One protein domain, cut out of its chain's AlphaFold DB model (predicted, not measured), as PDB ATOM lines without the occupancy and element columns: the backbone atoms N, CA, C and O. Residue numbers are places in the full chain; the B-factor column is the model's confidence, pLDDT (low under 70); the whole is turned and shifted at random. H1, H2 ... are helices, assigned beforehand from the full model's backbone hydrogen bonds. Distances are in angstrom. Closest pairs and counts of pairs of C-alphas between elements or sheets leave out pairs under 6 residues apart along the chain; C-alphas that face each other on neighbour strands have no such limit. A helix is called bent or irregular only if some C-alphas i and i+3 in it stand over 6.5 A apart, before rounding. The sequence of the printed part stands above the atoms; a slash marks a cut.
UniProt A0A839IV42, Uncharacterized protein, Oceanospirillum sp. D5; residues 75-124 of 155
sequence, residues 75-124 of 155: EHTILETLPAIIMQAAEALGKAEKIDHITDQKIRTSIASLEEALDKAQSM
ATOM      1  N   GLU A  75     198.500 144.970 177.114       62.62
ATOM      2  CA  GLU A  75     199.534 145.556 177.952       62.62
ATOM      3  C   GLU A  75     200.364 146.621 177.216       62.62
ATOM      4  O   GLU A  75     200.592 147.696 177.767       62.62
ATOM      5  N   HIS A  76     200.770 146.386 175.962       64.31
ATOM      6  CA  HIS A  76     201.522 147.361 175.164       64.31
ATOM      7  C   HIS A  76     200.664 148.560 174.766       64.31
ATOM      8  O   HIS A  76     201.109 149.697 174.904       64.31
ATOM      9  N   THR A  77     199.415 148.337 174.350       65.81
ATOM     10  CA  THR A  77     198.483 149.435 174.052       65.81
ATOM     11  C   THR A  77     198.185 150.273 175.297       65.81
ATOM     12  O   THR A  77     198.127 151.503 175.225       65.81
ATOM     13  N   ILE A  78     198.049 149.639 176.464       67.62
ATOM     14  CA  ILE A  78     197.906 150.344 177.742       67.62
ATOM     15  C   ILE A  78     199.160 151.178 178.027       67.62
ATOM     16  O   ILE A  78     199.034 152.357 178.340       67.62
ATOM     17  N   LEU A  79     200.362 150.618 177.874       73.44
ATOM     18  CA  LEU A  79     201.614 151.340 178.130       73.44
ATOM     19  C   LEU A  79     201.854 152.506 177.157       73.44
ATOM     20  O   LEU A  79     202.373 153.538 177.576       73.44
ATOM     21  N   GLU A  80     201.448 152.388 175.891       74.12
ATOM     22  CA  GLU A  80     201.543 153.473 174.903       74.12
ATOM     23  C   GLU A  80     200.559 154.617 175.187       74.12
ATOM     24  O   GLU A  80     200.875 155.790 174.979       74.12
ATOM     25  N   THR A  81     199.361 154.291 175.676       76.81
ATOM     26  CA  THR A  81     198.299 155.279 175.932       76.81
ATOM     27  C   THR A  81     198.392 155.918 177.319       76.81
ATOM     28  O   THR A  81     197.916 157.040 177.521       76.81
ATOM     29  N   LEU A  82     199.058 155.256 178.270       78.75
ATOM     30  CA  LEU A  82     199.195 155.697 179.658       78.75
ATOM     31  C   LEU A  82     199.787 157.115 179.815       78.75
ATOM     32  O   LEU A  82     199.213 157.892 180.584       78.75
ATOM     33  N   PRO A  83     200.851 157.533 179.097       83.69
ATOM     34  CA  PRO A  83     201.405 158.882 179.232       83.69
ATOM     35  C   PRO A  83     200.405 159.981 178.859       83.69
ATOM     36  O   PRO A  83     200.311 160.999 179.547       83.69
ATOM     37  N   ALA A  84     199.621 159.764 177.799       77.56
ATOM     38  CA  ALA A  84     198.603 160.716 177.366       77.56
ATOM     39  C   ALA A  84     197.485 160.846 178.413       77.56
ATOM     40  O   ALA A  84     197.060 161.958 178.730       77.56
ATOM     41  N   ILE A  85     197.057 159.722 178.999       80.50
ATOM     42  CA  ILE A  85     196.042 159.692 180.060       80.50
ATOM     43  C   ILE A  85     196.548 160.399 181.326       80.50
ATOM     44  O   ILE A  85     195.820 161.204 181.907       80.50
ATOM     45  N   ILE A  86     197.800 160.163 181.736       85.31
ATOM     46  CA  ILE A  86     198.414 160.831 182.897       85.31
ATOM     47  C   ILE A  86     198.478 162.347 182.683       85.31
ATOM     48  O   ILE A  86     198.149 163.114 183.589       85.31
ATOM     49  N   MET A  87     198.859 162.791 181.484       79.50
ATOM     50  CA  MET A  87     198.941 164.215 181.163       79.50
ATOM     51  C   MET A  87     197.562 164.891 181.213       79.50
ATOM     52  O   MET A  87     197.412 165.941 181.836       79.50
ATOM     53  N   GLN A  88     196.531 164.251 180.653       77.06
ATOM     54  CA  GLN A  88     195.153 164.745 180.741       77.06
ATOM     55  C   GLN A  88     194.632 164.768 182.185       77.06
ATOM     56  O   GLN A  88     193.967 165.724 182.590       77.06
ATOM     57  N   ALA A  89     194.964 163.751 182.986       83.25
ATOM     58  CA  ALA A  89     194.615 163.713 184.401       83.25
ATOM     59  C   ALA A  89     195.285 164.859 185.178       83.25
ATOM     60  O   ALA A  89     194.621 165.529 185.968       83.25
ATOM     61  N   ALA A  90     196.565 165.148 184.918       83.94
ATOM     62  CA  ALA A  90     197.281 166.264 185.538       83.94
ATOM     63  C   ALA A  90     196.661 167.628 185.184       83.94
ATOM     64  O   ALA A  90     196.490 168.478 186.060       83.94
ATOM     65  N   GLU A  91     196.253 167.828 183.928       81.69
ATOM     66  CA  GLU A  91     195.534 169.041 183.523       81.69
ATOM     67  C   GLU A  91     194.172 169.180 184.210       81.69
ATOM     68  O   GLU A  91     193.791 170.282 184.612       81.69
ATOM     69  N   ALA A  92     193.426 168.080 184.346       83.69
ATOM     70  CA  ALA A  92     192.141 168.076 185.037       83.69
ATOM     71  C   ALA A  92     192.306 168.408 186.529       83.69
ATOM     72  O   ALA A  92     191.540 169.212 187.058       83.69
ATOM     73  N   LEU A  93     193.341 167.868 187.184       83.38
ATOM     74  CA  LEU A  93     193.691 168.200 188.568       83.38
ATOM     75  C   LEU A  93     194.082 169.679 188.719       83.38
ATOM     76  O   LEU A  93     193.675 170.314 189.684       83.38
ATOM     77  N   GLY A  94     194.811 170.249 187.753       79.00
ATOM     78  CA  GLY A  94     195.173 171.673 187.752       79.00
ATOM     79  C   GLY A  94     193.987 172.625 187.544       79.00
ATOM     80  O   GLY A  94     194.043 173.779 187.965       79.00
ATOM     81  N   LYS A  95     192.908 172.147 186.912       82.62
ATOM     82  CA  LYS A  95     191.650 172.892 186.712       82.62
ATOM     83  C   LYS A  95     190.644 172.671 187.846       82.62
ATOM     84  O   LYS A  95     189.685 173.431 187.960       82.62
ATOM     85  N   ALA A  96     190.831 171.639 188.664       80.88
ATOM     86  CA  ALA A  96     189.954 171.345 189.786       80.88
ATOM     87  C   ALA A  96     190.241 172.298 190.957       80.88
ATOM     88  O   ALA A  96     191.345 172.327 191.493       80.88
ATOM     89  N   GLU A  97     189.236 173.056 191.401       72.69
ATOM     90  CA  GLU A  97     189.384 173.960 192.556       72.69
ATOM     91  C   GLU A  97     189.591 173.200 193.876       72.69
ATOM     92  O   GLU A  97     190.253 173.697 194.788       72.69
ATOM     93  N   LYS A  98     188.999 172.003 193.998       82.06
ATOM     94  CA  LYS A  98     189.130 171.104 195.150       82.06
ATOM     95  C   LYS A  98     189.024 169.654 194.702       82.06
ATOM     96  O   LYS A  98     188.198 169.320 193.857       82.06
ATOM     97  N   ILE A  99     189.811 168.799 195.340       83.31
ATOM     98  CA  ILE A  99     189.744 167.343 195.222       83.31
ATOM     99  C   ILE A  99     189.407 166.798 196.604       83.31
ATOM    100  O   ILE A  99     189.908 167.301 197.615       83.31
ATOM    101  N   ASP A 100     188.521 165.809 196.670       87.81
ATOM    102  CA  ASP A 100     188.215 165.156 197.934       87.81
ATOM    103  C   ASP A 100     189.403 164.306 198.410       87.81
ATOM    104  O   ASP A 100     190.168 163.745 197.624       87.81
ATOM    105  N   HIS A 101     189.556 164.206 199.728       81.12
ATOM    106  CA  HIS A 101     190.703 163.538 200.340       81.12
ATOM    107  C   HIS A 101     190.824 162.054 199.946       81.12
ATOM    108  O   HIS A 101     191.934 161.537 199.847       81.12
ATOM    109  N   ILE A 102     189.701 161.378 199.684       85.75
ATOM    110  CA  ILE A 102     189.688 159.961 199.302       85.75
ATOM    111  C   ILE A 102     190.246 159.803 197.883       85.75
ATOM    112  O   ILE A 102     191.045 158.902 197.631       85.75
ATOM    113  N   THR A 103     189.855 160.681 196.962       82.44
ATOM    114  CA  THR A 103     190.362 160.701 195.588       82.44
ATOM    115  C   THR A 103     191.841 161.083 195.536       82.44
ATOM    116  O   THR A 103     192.599 160.394 194.857       82.44
ATOM    117  N   ASP A 104     192.292 162.088 196.302       84.38
ATOM    118  CA  ASP A 104     193.729 162.421 196.406       84.38
ATOM    119  C   ASP A 104     194.543 161.219 196.915       84.38
ATOM    120  O   ASP A 104     195.545 160.847 196.304       84.38
ATOM    121  N   GLN A 105     194.073 160.544 197.970       88.06
ATOM    122  CA  GLN A 105     194.759 159.373 198.514       88.06
ATOM    123  C   GLN A 105     194.831 158.226 197.496       88.06
ATOM    124  O   GLN A 105     195.896 157.636 197.318       88.06
ATOM    125  N   LYS A 106     193.729 157.932 196.794       88.94
ATOM    126  CA  LYS A 106     193.697 156.893 195.753       88.94
ATOM    127  C   LYS A 106     194.664 157.196 194.615       88.94
ATOM    128  O   LYS A 106     195.400 156.305 194.205       88.94
ATOM    129  N   ILE A 107     194.689 158.438 194.134       87.00
ATOM    130  CA  ILE A 107     195.602 158.858 193.065       87.00
ATOM    131  C   ILE A 107     197.055 158.677 193.517       87.00
ATOM    132  O   ILE A 107     197.845 158.083 192.787       87.00
ATOM    133  N   ARG A 108     197.402 159.099 194.739       90.12
ATOM    134  CA  ARG A 108     198.759 158.931 195.286       90.12
ATOM    135  C   ARG A 108     199.172 157.473 195.429       90.12
ATOM    136  O   ARG A 108     200.294 157.134 195.069       90.12
ATOM    137  N   THR A 109     198.289 156.613 195.937       89.50
ATOM    138  CA  THR A 109     198.580 155.179 196.056       89.50
ATOM    139  C   THR A 109     198.800 154.548 194.683       89.50
ATOM    140  O   THR A 109     199.771 153.819 194.511       89.50
ATOM    141  N   SER A 110     197.962 154.870 193.694       85.88
ATOM    142  CA  SER A 110     198.122 154.357 192.331       85.88
ATOM    143  C   SER A 110     199.409 154.845 191.661       85.88
ATOM    144  O   SER A 110     200.061 154.058 190.980       85.88
ATOM    145  N   ILE A 111     199.802 156.108 191.873       90.12
ATOM    146  CA  ILE A 111     201.085 156.638 191.381       90.12
ATOM    147  C   ILE A 111     202.250 155.882 192.021       90.12
ATOM    148  O   ILE A 111     203.120 155.419 191.298       90.12
ATOM    149  N   ALA A 112     202.233 155.675 193.341       88.69
ATOM    150  CA  ALA A 112     203.294 154.942 194.032       88.69
ATOM    151  C   ALA A 112     203.427 153.490 193.536       88.69
ATOM    152  O   ALA A 112     204.534 153.000 193.338       88.69
ATOM    153  N   SER A 113     202.307 152.799 193.288       87.88
ATOM    154  CA  SER A 113     202.332 151.456 192.693       87.88
ATOM    155  C   SER A 113     202.851 151.456 191.252       87.88
ATOM    156  O   SER A 113     203.534 150.512 190.853       87.88
ATOM    157  N   LEU A 114     202.543 152.496 190.469       87.19
ATOM    158  CA  LEU A 114     203.056 152.650 189.109       87.19
ATOM    159  C   LEU A 114     204.566 152.935 189.108       87.19
ATOM    160  O   LEU A 114     205.288 152.319 188.332       87.19
ATOM    161  N   GLU A 115     205.045 153.810 189.992       88.50
ATOM    162  CA  GLU A 115     206.475 154.082 190.192       88.50
ATOM    163  C   GLU A 115     207.225 152.809 190.602       88.50
ATOM    164  O   GLU A 115     208.224 152.467 189.980       88.50
ATOM    165  N   GLU A 116     206.698 152.034 191.555       88.31
ATOM    166  CA  GLU A 116     207.297 150.755 191.962       88.31
ATOM    167  C   GLU A 116     207.380 149.753 190.795       88.31
ATOM    168  O   GLU A 116     208.369 149.028 190.650       88.31
ATOM    169  N   ALA A 117     206.349 149.694 189.948       84.19
ATOM    170  CA  ALA A 117     206.342 148.838 188.765       84.19
ATOM    171  C   ALA A 117     207.354 149.308 187.703       84.19
ATOM    172  O   ALA A 117     208.047 148.477 187.111       84.19
ATOM    173  N   LEU A 118     207.477 150.622 187.490       83.69
ATOM    174  CA  LEU A 118     208.457 151.214 186.576       83.69
ATOM    175  C   LEU A 118     209.895 151.006 187.069       83.69
ATOM    176  O   LEU A 118     210.761 150.649 186.272       83.69
ATOM    177  N   ASP A 119     210.142 151.140 188.372       82.50
ATOM    178  CA  ASP A 119     211.452 150.893 188.984       82.50
ATOM    179  C   ASP A 119     211.863 149.421 188.868       82.50
ATOM    180  O   ASP A 119     213.021 149.107 188.578       82.50
ATOM    181  N   LYS A 120     210.911 148.492 189.032       80.19
ATOM    182  CA  LYS A 120     211.128 147.057 188.782       80.19
ATOM    183  C   LYS A 120     211.440 146.772 187.313       80.19
ATOM    184  O   LYS A 120     212.306 145.945 187.037       80.19
ATOM    185  N   ALA A 121     210.780 147.467 186.387       73.56
ATOM    186  CA  ALA A 121     211.044 147.350 184.956       73.56
ATOM    187  C   ALA A 121     212.414 147.933 184.558       73.56
ATOM    188  O   ALA A 121     213.106 147.336 183.740       73.56
ATOM    189  N   GLN A 122     212.851 149.042 185.168       60.22
ATOM    190  CA  GLN A 122     214.196 149.609 184.972       60.22
ATOM    191  C   GLN A 122     215.302 148.791 185.653       60.22
ATOM    192  O   GLN A 122     216.437 148.768 185.179       60.22
ATOM    193  N   SER A 123     214.979 148.105 186.752       53.25
ATOM    194  CA  SER A 123     215.901 147.209 187.462       53.25
ATOM    195  C   SER A 123     216.142 145.884 186.734       53.25
ATOM    196  O   SER A 123     217.000 145.116 187.167       53.25
ATOM    197  N   MET A 124     215.444 145.614 185.624       45.66
ATOM    198  CA  MET A 124     215.960 144.709 184.602       45.66
ATOM    199  C   MET A 124     216.967 145.497 183.755       45.66
ATOM    200  O   MET A 124     216.549 146.250 182.873       45.66
TER     201      MET A 124
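Overview. This is residues 75 to 124 of the 155 residues of an uncharacterized protein of Oceanospirillum sp. D5 (UniProt A0A839IV42). A long helix, H2, forms one limb of an open U, and a kinked helix, H1, forms the other, with a gap between them and the link of residues 96 to 100 at the bend. The 50 printed residues hold two named helices, H1 then H2, and no named strand: all helix. The whole is loose, with a radius of gyration of the C-alphas of 12.9 A and spans of 40 by 20 by 14 A.

Along the chain. H2, residues 101 to 122, is 31.3 A long and ends at C-alpha 122 (214.196, 149.609, 184.972). H1, residues 75 to 95, is 29.8 A long and begins at C-alpha 75 (199.534, 145.556, 177.952). H1 has a kink of 40 degrees near residue 82 and is only just irregular: C-alphas 80 and 83 are 6.9 A apart.

Arrangement. H2 and H1 are apart, with no C-alpha of the one within 8 A of the other. A tight link of 5 residues joins them. In H2 every O i to N i+4 pair is within hydrogen-bond range; in H1, 15 of 17 are.

Size, cuts and confidence. The C-alphas farthest apart, of Glu 97 and Met 124, are 40.3 A apart. The printed part has no cut. Mean pLDDT of the printed part is 79.8; residues 75 to 78 and 122 to 124 are under 70.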